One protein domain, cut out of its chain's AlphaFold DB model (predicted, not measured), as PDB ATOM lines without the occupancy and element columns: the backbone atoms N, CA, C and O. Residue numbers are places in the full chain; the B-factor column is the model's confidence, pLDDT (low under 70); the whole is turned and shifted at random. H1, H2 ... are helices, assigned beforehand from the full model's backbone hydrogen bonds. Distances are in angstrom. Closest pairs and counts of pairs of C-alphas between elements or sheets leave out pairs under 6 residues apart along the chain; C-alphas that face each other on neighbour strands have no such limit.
ATOM      1  N   ASP A  57     -39.504  18.012 -15.746       57.53
ATOM      2  CA  ASP A  57     -40.613  18.542 -14.961       57.53
ATOM      3  C   ASP A  57     -40.646  17.990 -13.528       57.53
ATOM      4  O   ASP A  57     -40.663  18.760 -12.565       57.53
ATOM      5  N   ASP A  58     -40.543  16.668 -13.381       60.28
ATOM      6  CA  ASP A  58     -40.608  16.002 -12.082       60.28
ATOM      7  C   ASP A  58     -39.444  16.401 -11.174       60.28
ATOM      8  O   ASP A  58     -39.640  16.622  -9.983       60.28
ATOM      9  N   GLU A  59     -38.233  16.498 -11.722       65.25
ATOM     10  CA  GLU A  59     -37.030  16.784 -10.937       65.25
ATOM     11  C   GLU A  59     -37.019  18.239 -10.442       65.25
ATOM     12  O   GLU A  59     -36.733  18.506  -9.276       65.25
ATOM     13  N   GLU A  60     -37.420  19.186 -11.294       66.56
ATOM     14  CA  GLU A  60     -37.527  20.600 -10.928       66.56
ATOM     15  C   GLU A  60     -38.674  20.843  -9.928       66.56
ATOM     16  O   GLU A  60     -38.523  21.592  -8.959       66.56
ATOM     17  N   GLU A  61     -39.830  20.191 -10.114       70.19
ATOM     18  CA  GLU A  61     -40.917  20.240  -9.131       70.19
ATOM     19  C   GLU A  61     -40.506  19.618  -7.789       70.19
ATOM     20  O   GLU A  61     -40.791  20.206  -6.739       70.19
ATOM     21  N   ARG A  62     -39.809  18.473  -7.802       73.50
ATOM     22  CA  ARG A  62     -39.272  17.838  -6.589       73.50
ATOM     23  C   ARG A  62     -38.275  18.749  -5.890       73.50
ATOM     24  O   ARG A  62     -38.407  18.925  -4.684       73.50
ATOM     25  N   GLY A  63     -37.366  19.384  -6.628       76.69
ATOM     26  CA  GLY A  63     -36.400  20.336  -6.081       76.69
ATOM     27  C   GLY A  63     -37.076  21.521  -5.389       76.69
ATOM     28  O   GLY A  63     -36.770  21.825  -4.238       76.69
ATOM     29  N   ILE A  64     -38.068  22.147  -6.031       75.75
ATOM     30  CA  ILE A  64     -38.817  23.257  -5.418       75.75
ATOM     31  C   ILE A  64     -39.591  22.779  -4.185       75.75
ATOM     32  O   ILE A  64     -39.581  23.445  -3.150       75.75
ATOM     33  N   MET A  65     -40.243  21.618  -4.263       77.12
ATOM     34  CA  MET A  65     -40.969  21.043  -3.130       77.12
ATOM     35  C   MET A  65     -40.038  20.708  -1.963       77.12
ATOM     36  O   MET A  65     -40.424  20.902  -0.810       77.12
ATOM     37  N   ASP A  66     -38.833  20.217  -2.243       79.69
ATOM     38  CA  ASP A  66     -37.842  19.876  -1.229       79.69
ATOM     39  C   ASP A  66     -37.298  21.131  -0.545       79.69
ATOM     40  O   ASP A  66     -37.273  21.195   0.681       79.69
ATOM     41  N   VAL A  67     -37.010  22.196  -1.304       77.31
ATOM     42  CA  VAL A  67     -36.653  23.508  -0.736       77.31
ATOM     43  C   VAL A  67     -37.784  24.048   0.142       77.31
ATOM     44  O   VAL A  67     -37.533  24.443   1.281       77.31
ATOM     45  N   VAL A  68     -39.037  24.017  -0.332       74.06
ATOM     46  CA  VAL A  68     -40.211  24.463   0.447       74.06
ATOM     47  C   VAL A  68     -40.341  23.656   1.743       74.06
ATOM     48  O   VAL A  68     -40.552  24.226   2.815       74.06
ATOM     49  N   LYS A  69     -40.209  22.325   1.660       73.69
ATOM     50  CA  LYS A  69     -40.295  21.432   2.820       73.69
ATOM     51  C   LYS A  69     -39.158  21.685   3.800       73.69
ATOM     52  O   LYS A  69     -39.439  21.867   4.977       73.69
ATOM     53  N   LYS A  70     -37.912  21.748   3.330       75.69
ATOM     54  CA  LYS A  70     -36.714  21.942   4.155       75.69
ATOM     55  C   LYS A  70     -36.727  23.287   4.881       75.69
ATOM     56  O   LYS A  70     -36.360  23.355   6.052       75.69
ATOM     57  N   LEU A  71     -37.209  24.348   4.230       70.00
ATOM     58  CA  LEU A  71     -37.388  25.650   4.882       70.00
ATOM     59  C   LEU A  71     -38.498  25.604   5.947       70.00
ATOM     60  O   LEU A  71     -38.337  26.141   7.046       70.00
ATOM     61  N   GLY A  72     -39.610  24.934   5.630       67.81
ATOM     62  CA  GLY A  72     -40.762  24.808   6.523       67.81
ATOM     63  C   GLY A  72     -40.553  23.868   7.714       67.81
ATOM     64  O   GLY A  72     -41.217  24.044   8.732       67.81
ATOM     65  N   THR A  73     -39.648  22.890   7.619       65.69
ATOM     66  CA  THR A  73     -39.282  22.000   8.735       65.69
ATOM     67  C   THR A  73     -38.212  22.606   9.640       65.69
ATOM     68  O   THR A  73     -38.245  22.368  10.845       65.69
ATOM     69  N   SER A  74     -37.298  23.416   9.091       62.69
ATOM     70  CA  SER A  74     -36.230  24.084   9.853       62.69
ATOM     71  C   SER A  74     -36.744  25.250  10.715       62.69
ATOM     72  O   SER A  74     -36.166  25.589  11.746       62.69
ATOM     73  N   THR A  75     -37.880  25.846  10.347       57.72
ATOM     74  CA  THR A  75     -38.536  26.904  11.127       57.72
ATOM     75  C   THR A  75     -39.715  26.331  11.917       57.72
ATOM     76  O   THR A  75     -40.620  25.710  11.368       57.72
ATOM     77  N   ARG A  76     -39.711  26.500  13.248       57.09
ATOM     78  CA  ARG A  76     -40.717  25.933  14.166       57.09
ATOM     79  C   ARG A  76     -42.140  26.351  13.740       57.09
ATOM     80  O   ARG A  76     -42.564  27.466  14.015       57.09
ATOM     81  N   LYS A  77     -42.877  25.420  13.117       63.88
ATOM     82  CA  LYS A  77     -44.299  25.502  12.714       63.88
ATOM     83  C   LYS A  77     -44.627  26.566  11.656       63.88
ATOM     84  O   LYS A  77     -45.385  27.499  11.923       63.88
ATOM     85  N   TRP A  78     -44.161  26.388  10.420       63.34
ATOM     86  CA  TRP A  78     -44.703  27.183   9.315       63.34
ATOM     87  C   TRP A  78     -46.159  26.785   9.000       63.34
ATOM     88  O   TRP A  78     -46.441  25.604   8.773       63.34
ATOM     89  N   PRO A  79     -47.120  27.733   8.990       70.12
ATOM     90  CA  PRO A  79     -48.494  27.415   8.635       70.12
ATOM     91  C   PRO A  79     -48.569  26.935   7.180       70.12
ATOM     92  O   PRO A  79     -47.906  27.483   6.302       70.12
ATOM     93  N   LYS A  80     -49.440  25.959   6.890       68.88
ATOM     94  CA  LYS A  80     -49.633  25.379   5.541       68.88
ATOM     95  C   LYS A  80     -49.859  26.438   4.448       68.88
ATOM     96  O   LYS A  80     -49.422  26.270   3.312       68.88
ATOM     97  N   ASN A  81     -50.509  27.547   4.804       74.69
ATOM     98  CA  ASN A  81     -50.725  28.694   3.921       74.69
ATOM     99  C   ASN A  81     -49.406  29.333   3.446       74.69
ATOM    100  O   ASN A  81     -49.303  29.751   2.296       74.69
ATOM    101  N   THR A  82     -48.392  29.374   4.310       80.81
ATOM    102  CA  THR A  82     -47.075  29.931   3.993       80.81
ATOM    103  C   THR A  82     -46.303  29.029   3.036       80.81
ATOM    104  O   THR A  82     -45.716  29.538   2.085       80.81
ATOM    105  N   ASN A  83     -46.397  27.705   3.193       84.00
ATOM    106  CA  ASN A  83     -45.774  26.754   2.264       84.00
ATOM    107  C   ASN A  83     -46.362  26.876   0.854       84.00
ATOM    108  O   ASN A  83     -45.619  26.916  -0.122       84.00
ATOM    109  N   HIS A  84     -47.691  26.968   0.733       89.50
ATOM    110  CA  HIS A  84     -48.339  27.145  -0.571       89.50
ATOM    111  C   HIS A  84     -47.998  28.493  -1.205       89.50
ATOM    112  O   HIS A  84     -47.702  28.541  -2.395       89.50
ATOM    113  N   LYS A  85     -47.973  29.572  -0.412       91.25
ATOM    114  CA  LYS A  85     -47.525  30.884  -0.883       91.25
ATOM    115  C   LYS A  85     -46.104  30.817  -1.438       91.25
ATOM    116  O   LYS A  85     -45.867  31.296  -2.539       91.25
ATOM    117  N   PHE A  86     -45.180  30.215  -0.692       89.06
ATOM    118  CA  PHE A  86     -43.785  30.105  -1.104       89.06
ATOM    119  C   PHE A  86     -43.633  29.237  -2.360       89.06
ATOM    120  O   PHE A  86     -42.947  29.634  -3.294       89.06
ATOM    121  N   TYR A  87     -44.345  28.108  -2.438       89.81
ATOM    122  CA  TYR A  87     -44.385  27.272  -3.641       89.81
ATOM    123  C   TYR A  87     -44.868  28.051  -4.872       89.81
ATOM    124  O   TYR A  87     -44.230  27.990  -5.919       89.81
ATOM    125  N   VAL A  88     -45.965  28.804  -4.742       91.94
ATOM    126  CA  VAL A  88     -46.513  29.629  -5.830       91.94
ATOM    127  C   VAL A  88     -45.504  30.681  -6.280       91.94
ATOM    128  O   VAL A  88     -45.258  30.805  -7.472       91.94
ATOM    129  N   GLN A  89     -44.852  31.369  -5.342       90.00
ATOM    130  CA  GLN A  89     -43.826  32.366  -5.661       90.00
ATOM    131  C   GLN A  89     -42.609  31.753  -6.366       90.00
ATOM    132  O   GLN A  89     -42.144  32.296  -7.363       90.00
ATOM    133  N   MET A  90     -42.126  30.601  -5.895       87.94
ATOM    134  CA  MET A  90     -40.985  29.905  -6.496       87.94
ATOM    135  C   MET A  90     -41.290  29.394  -7.905       87.94
ATOM    136  O   MET A  90     -40.476  29.572  -8.806       87.94
ATOM    137  N   LYS A  91     -42.457  28.771  -8.112       87.56
ATOM    138  CA  LYS A  91     -42.839  28.259  -9.434       87.56
ATOM    139  C   LYS A  91     -43.105  29.388 -10.424       87.56
ATOM    140  O   LYS A  91     -42.636  29.310 -11.549       87.56
ATOM    141  N   SER A  92     -43.756  30.471 -10.003       87.06
ATOM    142  CA  SER A  92     -43.967  31.630 -10.877       87.06
ATOM    143  C   SER A  92     -42.677  32.335 -11.290       87.06
ATOM    144  O   SER A  92     -42.649  32.920 -12.366       87.06
ATOM    145  N   ALA A  93     -41.596  32.222 -10.515       83.69
ATOM    146  CA  ALA A  93     -40.281  32.715 -10.921       83.69
ATOM    147  C   ALA A  93     -39.599  31.849 -12.006       83.69
ATOM    148  O   ALA A  93     -38.654  32.307 -12.641       83.69
ATOM    149  N   ALA A  94     -40.061  30.618 -12.262       71.75
ATOM    150  CA  ALA A  94     -39.392  29.648 -13.141       71.75
ATOM    151  C   ALA A  94     -39.616  29.868 -14.660       71.75
ATOM    152  O   ALA A  94     -39.426  28.947 -15.447       71.75
ATOM    153  N   MET A  95     -39.989  31.080 -15.085       71.06
ATOM    154  CA  MET A  95     -40.163  31.542 -16.484       71.06
ATOM    155  C   MET A  95     -41.187  30.804 -17.383       71.06
ATOM    156  O   MET A  95     -41.608  31.375 -18.385       71.06
ATOM    157  N   ASP A  96     -41.651  29.599 -17.043       87.31
ATOM    158  CA  ASP A  96     -42.625  28.837 -17.845       87.31
ATOM    159  C   ASP A  96     -44.070  29.035 -17.349       87.31
ATOM    160  O   ASP A  96     -44.462  28.563 -16.272       87.31
ATOM    161  N   ILE A  97     -44.866  29.750 -18.149       89.56
ATOM    162  CA  ILE A  97     -46.234  30.164 -17.817       89.56
ATOM    163  C   ILE A  97     -47.199  28.976 -17.795       89.56
ATOM    164  O   ILE A  97     -47.885  28.760 -16.791       89.56
ATOM    165  N   ASP A  98     -47.246  28.186 -18.870       90.94
ATOM    166  CA  ASP A  98     -48.183  27.067 -19.006       90.94
ATOM    167  C   ASP A  98     -47.874  25.955 -18.008       90.94
ATOM    168  O   ASP A  98     -48.779  25.397 -17.376       90.94
ATOM    169  N   LYS A  99     -46.592  25.645 -17.811       90.31
ATOM    170  CA  LYS A  99     -46.162  24.640 -16.837       90.31
ATOM    171  C   LYS A  99     -46.559  25.040 -15.421       90.31
ATOM    172  O   LYS A  99     -47.121  24.233 -14.676       90.31
ATOM    173  N   THR A 100     -46.327  26.301 -15.058       92.06
ATOM    174  CA  THR A 100     -46.686  26.825 -13.737       92.06
ATOM    175  C   THR A 100     -48.198  26.834 -13.526       92.06
ATOM    176  O   THR A 100     -48.678  26.368 -12.489       92.06
ATOM    177  N   ALA A 101     -48.966  27.285 -14.521       93.62
ATOM    178  CA  ALA A 101     -50.424  27.280 -14.462       93.62
ATOM    179  C   ALA A 101     -50.982  25.857 -14.277       93.62
ATOM    180  O   ALA A 101     -51.844  25.621 -13.423       93.62
ATOM    181  N   ASN A 102     -50.433  24.875 -14.996       93.44
ATOM    182  CA  ASN A 102     -50.803  23.470 -14.838       93.44
ATOM    183  C   ASN A 102     -50.417  22.904 -13.465       93.44
ATOM    184  O   ASN A 102     -51.188  22.142 -12.880       93.44
ATOM    185  N   ALA A 103     -49.270  23.291 -12.902       92.25
ATOM    186  CA  ALA A 103     -48.894  22.901 -11.543       92.25
ATOM    187  C   ALA A 103     -49.897  23.436 -10.501       92.25
ATOM    188  O   ALA A 103     -50.297  22.710  -9.584       92.25
ATOM    189  N   PHE A 104     -50.383  24.670 -10.670       94.12
ATOM    190  CA  PHE A 104     -51.419  25.238  -9.801       94.12
ATOM    191  C   PHE A 104     -52.760  24.509  -9.946       94.12
ATOM    192  O   PHE A 104     -53.427  24.254  -8.938       94.12
ATOM    193  N   MET A 105     -53.117  24.089 -11.167       94.19
ATOM    194  CA  MET A 105     -54.278  23.227 -11.419       94.19
ATOM    195  C   MET A 105     -54.141  21.860 -10.739       94.19
ATOM    196  O   MET A 105     -55.071  21.430 -10.056       94.19
ATOM    197  N   LYS A 106     -52.981  21.195 -10.848       92.88
ATOM    198  CA  LYS A 106     -52.711  19.902 -10.184       92.88
ATOM    199  C   LYS A 106     -52.890  19.999  -8.666       92.88
ATOM    200  O   LYS A 106     -53.434  19.090  -8.047       92.88
ATOM    201  N   LYS A 107     -52.475  21.115  -8.057       90.12
ATOM    202  CA  LYS A 107     -52.652  21.375  -6.617       90.12
ATOM    203  C   LYS A 107     -54.056  21.856  -6.240       90.12
ATOM    204  O   LYS A 107     -54.329  21.993  -5.049       90.12
ATOM    205  N   SER A 108     -54.928  22.098  -7.222       90.75
ATOM    206  CA  SER A 108     -56.298  22.591  -7.026       90.75
ATOM    207  C   SER A 108     -56.347  23.814  -6.110       90.75
ATOM    208  O   SER A 108     -57.157  23.897  -5.183       90.75
ATOM    209  N   PHE A 109     -55.425  24.758  -6.321       93.00
ATOM    210  CA  PHE A 109     -55.434  25.992  -5.546       93.00
ATOM    211  C   PHE A 109     -56.711  26.802  -5.817       93.00
ATOM    212  O   PHE A 109     -57.445  26.560  -6.770       93.00
ATOM    213  N   ASN A 110     -57.021  27.736  -4.920       91.44
ATOM    214  CA  ASN A 110     -58.108  28.685  -5.136       91.44
ATOM    215  C   ASN A 110     -57.523  29.924  -5.843       91.44
ATOM    216  O   ASN A 110     -56.551  30.478  -5.309       91.44
ATOM    217  N   PRO A 111     -58.094  30.393  -6.968       93.31
ATOM    218  CA  PRO A 111     -57.521  31.515  -7.708       93.31
ATOM    219  C   PRO A 111     -57.394  32.809  -6.900       93.31
ATOM    220  O   PRO A 111     -56.356  33.460  -6.975       93.31
ATOM    221  N   ASP A 112     -58.344  33.134  -6.019       93.12
ATOM    222  CA  ASP A 112     -58.248  34.339  -5.181       93.12
ATOM    223  C   ASP A 112     -57.049  34.287  -4.221       93.12
ATOM    224  O   ASP A 112     -56.463  35.314  -3.869       93.12
ATOM    225  N   LYS A 113     -56.669  33.085  -3.770       93.31
ATOM    226  CA  LYS A 113     -55.471  32.902  -2.940       93.31
ATOM    227  C   LYS A 113     -54.202  33.044  -3.770       93.31
ATOM    228  O   LYS A 113     -53.277  33.708  -3.312       93.31
ATOM    229  N   VAL A 114     -54.173  32.460  -4.969       93.50
ATOM    230  CA  VAL A 114     -53.033  32.571  -5.891       93.50
ATOM    231  C   VAL A 114     -52.786  34.035  -6.253       93.50
ATOM    232  O   VAL A 114     -51.657  34.492  -6.100       93.50
ATOM    233  N   TYR A 115     -53.835  34.800  -6.575       93.56
ATOM    234  CA  TYR A 115     -53.752  36.244  -6.826       93.56
ATOM    235  C   TYR A 115     -53.046  36.991  -5.680       93.56
ATOM    236  O   TYR A 115     -52.076  37.723  -5.885       93.56
ATOM    237  N   LYS A 116     -53.469  36.732  -4.433       93.00
ATOM    238  CA  LYS A 116     -52.858  37.332  -3.234       93.00
ATOM    239  C   LYS A 116     -51.423  36.868  -2.988       93.00
ATOM    240  O   LYS A 116     -50.594  37.654  -2.533       93.00
ATOM    241  N   TRP A 117     -51.115  35.595  -3.226       93.50
ATOM    242  CA  TRP A 117     -49.772  35.047  -3.009       93.50
ATOM    243  C   TRP A 117     -48.753  35.575  -4.021       93.50
ATOM    244  O   TRP A 117     -47.617  35.861  -3.631       93.50
ATOM    245  N   LEU A 118     -49.190  35.784  -5.264       91.69
ATOM    246  CA  LEU A 118     -48.437  36.463  -6.320       91.69
ATOM    247  C   LEU A 118     -48.338  37.978  -6.112       91.69
ATOM    248  O   LEU A 118     -47.589  38.639  -6.821       91.69
ATOM    249  N   LYS A 119     -49.050  38.523  -5.114       90.75
ATOM    250  CA  LYS A 119     -49.107  39.962  -4.819       90.75
ATOM    251  C   LYS A 119     -49.501  40.775  -6.058       90.75
ATOM    252  O   LYS A 119     -48.935  41.836  -6.319       90.75
ATOM    253  N   LEU A 120     -50.447  40.253  -6.834       89.81
ATOM    254  CA  LEU A 120     -50.967  40.974  -7.983       89.81
ATOM    255  C   LEU A 120     -51.776  42.183  -7.502       89.81
ATOM    256  O   LEU A 120     -52.448  42.132  -6.470       89.81
ATOM    257  N   GLY A 121     -51.655  43.271  -8.251       82.81
ATOM    258  CA  GLY A 121     -52.457  44.481  -8.122       82.81
ATOM    259  C   GLY A 121     -52.809  44.996  -9.515       82.81
ATOM    260  O   GLY A 121     -52.364  44.424 -10.513       82.81
ATOM    261  N   ASP A 122     -53.577  46.078  -9.586       74.19
ATOM    262  CA  ASP A 122     -54.194  46.542 -10.840       74.19
ATOM    263  C   ASP A 122     -53.178  46.900 -11.933       74.19
ATOM    264  O   ASP A 122     -53.412  46.628 -13.105       74.19
ATOM    265  N   ALA A 123     -52.016  47.434 -11.551       71.62
ATOM    266  CA  ALA A 123     -50.947  47.814 -12.476       71.62
ATOM    267  C   ALA A 123     -49.913  46.700 -12.739       71.62
ATOM    268  O   ALA A 123     -48.920  46.933 -13.431       71.62
ATOM    269  N   ASN A 124     -50.084  45.506 -12.159       78.56
ATOM    270  CA  ASN A 124     -49.112  44.431 -12.330       78.56
ATOM    271  C   ASN A 124     -49.360  43.688 -13.653       78.56
ATOM    272  O   ASN A 124     -50.290  42.885 -13.745       78.56
ATOM    273  N   ASN A 125     -48.496  43.955 -14.638       77.00
ATOM    274  CA  ASN A 125     -48.501  43.354 -15.980       77.00
ATOM    275  C   ASN A 125     -47.302  42.414 -16.215       77.00
ATOM    276  O   ASN A 125     -46.975  42.088 -17.356       77.00
ATOM    277  N   GLY A 126     -46.609  42.018 -15.143       85.69
ATOM    278  CA  GLY A 126     -45.443  41.141 -15.212       85.69
ATOM    279  C   GLY A 126     -45.784  39.688 -15.550       85.69
ATOM    280  O   GLY A 126     -46.929  39.315 -15.814       85.69
ATOM    281  N   GLN A 127     -44.771  38.831 -15.496       86.75
ATOM    282  CA  GLN A 127     -44.913  37.406 -15.784       86.75
ATOM    283  C   GLN A 127     -45.899  36.715 -14.825       86.75
ATOM    284  O   GLN A 127     -46.676  35.856 -15.235       86.75
ATOM    285  N   GLU A 128     -45.927  37.116 -13.554       89.69
ATOM    286  CA  GLU A 128     -46.855  36.593 -12.550       89.69
ATOM    287  C   GLU A 128     -48.312  36.851 -12.933       89.69
ATOM    288  O   GLU A 128     -49.180  36.026 -12.640       89.69
ATOM    289  N   ARG A 129     -48.582  37.970 -13.619       92.00
ATOM    290  CA  ARG A 129     -49.912  38.269 -14.145       92.00
ATOM    291  C   ARG A 129     -50.286  37.293 -15.252       92.00
ATOM    292  O   ARG A 129     -51.357  36.703 -15.184       92.00
ATOM    293  N   GLN A 130     -49.376  37.041 -16.190       92.56
ATOM    294  CA  GLN A 130     -49.597  36.086 -17.282       92.56
ATOM    295  C   GLN A 130     -49.812  34.658 -16.759       92.56
ATOM    296  O   GLN A 130     -50.723  33.963 -17.206       92.56
ATOM    297  N   VAL A 131     -49.036  34.235 -15.751       93.06
ATOM    298  CA  VAL A 131     -49.243  32.956 -15.045       93.06
ATOM    299  C   VAL A 131     -50.634  32.889 -14.425       93.06
ATOM    300  O   VAL A 131     -51.321  31.875 -14.557       93.06
ATOM    301  N   PHE A 132     -51.049  33.949 -13.729       94.00
ATOM    302  CA  PHE A 132     -52.355  33.986 -13.088       94.00
ATOM    303  C   PHE A 132     -53.497  33.959 -14.100       94.00
ATOM    304  O   PHE A 132     -54.422  33.176 -13.910       94.00
ATOM    305  N   ASP A 133     -53.425  34.759 -15.161       93.19
ATOM    306  CA  ASP A 133     -54.464  34.823 -16.187       93.19
ATOM    307  C   ASP A 133     -54.607  33.463 -16.884       93.19
ATOM    308  O   ASP A 133     -55.713  32.922 -16.955       93.19
ATOM    309  N   ARG A 134     -53.486  32.823 -17.244       94.62
ATOM    310  CA  ARG A 134     -53.494  31.476 -17.824       94.62
ATOM    311  C   ARG A 134     -54.088  30.431 -16.880       94.62
ATOM    312  O   ARG A 134     -54.907  29.604 -17.274       94.62
ATOM    313  N   TYR A 135     -53.690  30.458 -15.612       94.88
ATOM    314  CA  TYR A 135     -54.243  29.567 -14.596       94.88
ATOM    315  C   TYR A 135     -55.743  29.812 -14.362       94.88
ATOM    316  O   TYR A 135     -56.504  28.854 -14.220       94.88
ATOM    317  N   LYS A 136     -56.179  31.076 -14.357       93.19
ATOM    318  CA  LYS A 136     -57.580  31.481 -14.197       93.19
ATOM    319  C   LYS A 136     -58.442  30.917 -15.322       93.19
ATOM    320  O   LYS A 136     -59.479  30.329 -15.022       93.19
ATOM    321  N   GLU A 137     -57.997  31.026 -16.573       93.31
ATOM    322  CA  GLU A 137     -58.676  30.429 -17.732       93.31
ATOM    323  C   GLU A 137     -58.863  28.915 -17.562       93.31
ATOM    324  O   GLU A 137     -59.978  28.401 -17.676       93.31
ATOM    325  N   LEU A 138     -57.786  28.197 -17.220       94.00
ATOM    326  CA  LEU A 138     -57.829  26.746 -17.003       94.00
ATOM    327  C   LEU A 138     -58.769  26.364 -15.851       94.00
ATOM    328  O   LEU A 138     -59.460  25.344 -15.918       94.00
ATOM    329  N   TYR A 139     -58.799  27.171 -14.791       94.12
ATOM    330  CA  TYR A 139     -59.664  26.942 -13.642       94.12
ATOM    331  C   TYR A 139     -61.136  27.176 -13.987       94.12
ATOM    332  O   TYR A 139     -61.975  26.335 -13.668       94.12
ATOM    333  N   GLN A 140     -61.453  28.271 -14.681       92.38
ATOM    334  CA  GLN A 140     -62.812  28.592 -15.128       92.38
ATOM    335  C   GLN A 140     -63.358  27.550 -16.104       92.38
ATOM    336  O   GLN A 140     -64.514  27.156 -15.975       92.38
ATOM    337  N   ALA A 141     -62.524  27.027 -17.006       92.62
ATOM    338  CA  ALA A 141     -62.923  25.954 -17.913       92.62
ATOM    339  C   ALA A 141     -63.396  24.690 -17.165       92.62
ATOM    340  O   ALA A 141     -64.311  24.008 -17.621       92.62
ATOM    341  N   LYS A 142     -62.811  24.381 -15.996       92.44
ATOM    342  CA  LYS A 142     -63.242  23.257 -15.142       92.44
ATOM    343  C   LYS A 142     -64.334  23.624 -14.138       92.44
ATOM    344  O   LYS A 142     -65.057  22.748 -13.669       92.44
ATOM    345  N   HIS A 143     -64.443  24.901 -13.791       90.88
ATOM    346  CA  HIS A 143     -65.366  25.419 -12.790       90.88
ATOM    347  C   HIS A 143     -66.136  26.625 -13.354       90.88
ATOM    348  O   HIS A 143     -65.937  27.746 -12.883       90.88
ATOM    349  N   PRO A 144     -67.044  26.422 -14.328       86.81
ATOM    350  CA  PRO A 144     -67.711  27.520 -15.039       86.81
ATOM    351  C   PRO A 144     -68.584  28.396 -14.128       86.81
ATOM    352  O   PRO A 144     -68.794  29.572 -14.403       86.81
ATOM    353  N   ASN A 145     -69.049  27.848 -13.002       88.62
ATOM    354  CA  ASN A 145     -69.855  28.570 -12.014       88.62
ATOM    355  C   ASN A 145     -69.014  29.303 -10.953       88.62
ATOM    356  O   ASN A 145     -69.572  29.901 -10.030       88.62
ATOM    357  N   TRP A 146     -67.682  29.228 -11.024       87.56
ATOM    358  CA  TRP A 146     -66.819  29.914 -10.070       87.56
ATOM    359  C   TRP A 146     -66.841  31.427 -10.317       87.56
ATOM    360  O   TRP A 146     -66.525  31.900 -11.405       87.56
ATOM    361  N   LYS A 147     -67.182  32.190  -9.273       84.31
ATOM    362  CA  LYS A 147     -67.128  33.657  -9.259       84.31
ATOM    363  C   LYS A 147     -65.984  34.094  -8.348       84.31
ATOM    364  O   LYS A 147     -66.084  33.960  -7.127       84.31
ATOM    365  N   GLY A 148     -64.888  34.548  -8.948       82.19
ATOM    366  CA  GLY A 148     -63.728  35.051  -8.222       82.19
ATOM    367  C   GLY A 148     -63.951  36.451  -7.671       82.19
ATOM    368  O   GLY A 148     -64.771  37.214  -8.177       82.19
ATOM    369  N   LYS A 149     -63.202  36.800  -6.625       83.25
ATOM    370  CA  LYS A 149     -63.187  38.166  -6.072       83.25
ATOM    371  C   LYS A 149     -62.307  39.111  -6.881       83.25
ATOM    372  O   LYS A 149     -62.532  40.313  -6.857       83.25
ATOM    373  N   PHE A 150     -61.300  38.556  -7.549       77.38
ATOM    374  CA  PHE A 150     -60.329  39.282  -8.373       77.38
ATOM    375  C   PHE A 150     -60.457  38.881  -9.852       77.38
ATOM    376  O   PHE A 150     -59.451  38.774 -10.554       77.38
ATOM    377  N   SER A 151     -61.683  38.536 -10.272       57.78
ATOM    378  CA  SER A 151     -61.998  38.082 -11.630       57.78
ATOM    379  C   SER A 151     -61.778  39.165 -12.671       57.78
ATOM    380  O   SER A 151     -62.232  40.301 -12.432       57.78
TER     381      SER A 151
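This is residues 57 to 151 of the 151 residues of an uncharacterized protein of Phytophthora rubi (UniProt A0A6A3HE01). A spread helical hairpin, H1 and H2, is joined to a head of three helices in which H3 and H4 both pack on H5. H2 lies between H1 and the head, and H1 packs on H2 alone, at one end of the longest axis. The printed part has 95 residues, with five named helices, H1 to H5 in chain order, and no named strand, so its class is all helix. It is compact, with a radius of gyration of the C-alphas of 13.5 A and spans of 39 by 26 by 26 A.

H1, residues 57 to 74, touches H2, residues 80 to 92, with residues 64 to 72 alone; this hairpin has a steep tilt of 39 degrees, and its closest C-alphas, Val 68 and Asn 83, are 6.3 A apart. H2 is the hub. It is about perpendicular, at 86 degrees, to H4, residues 111 to 117, and the two touch, closest at the C-alphas of Lys 85 and Trp 117, 5.2 A. H2 only just touches H3, residues 97 to 106, with 3 pairs of C-alphas within 8 A, closest Lys 91 and Thr 100 at 5.9 A. H3 touches H5, residues 127 to 142, at a steep tilt of 45 degrees; the C-alphas of Ala 101 and Tyr 135 are closest, 4.5 A. H4 and H5 form a hairpin at a shallow tilt of 21 degrees, closest at the C-alphas of Pro 111 and Lys 136, 6.5 A. H1 is apart from H4 and H5. In H1, H2, H3, H4 and H5 every O i to N i+4 pair is within hydrogen-bond range.

H1 begins at C-alpha 57 (-40.613, 18.542, -14.961) and is 25.8 A long; H2 is 18.5 A, H3 14.3 A and H4 9.7 A. H5, 23.2 A, ends at C-alpha 142 (-63.242, 23.257, -15.142).

The C-alphas farthest apart, Ser 74 and Asn 145, are 40.4 A apart. The printed part has no cut and no long link. Confidence is under 70 at residues 57 to 60, 72 to 78, 80 and 151.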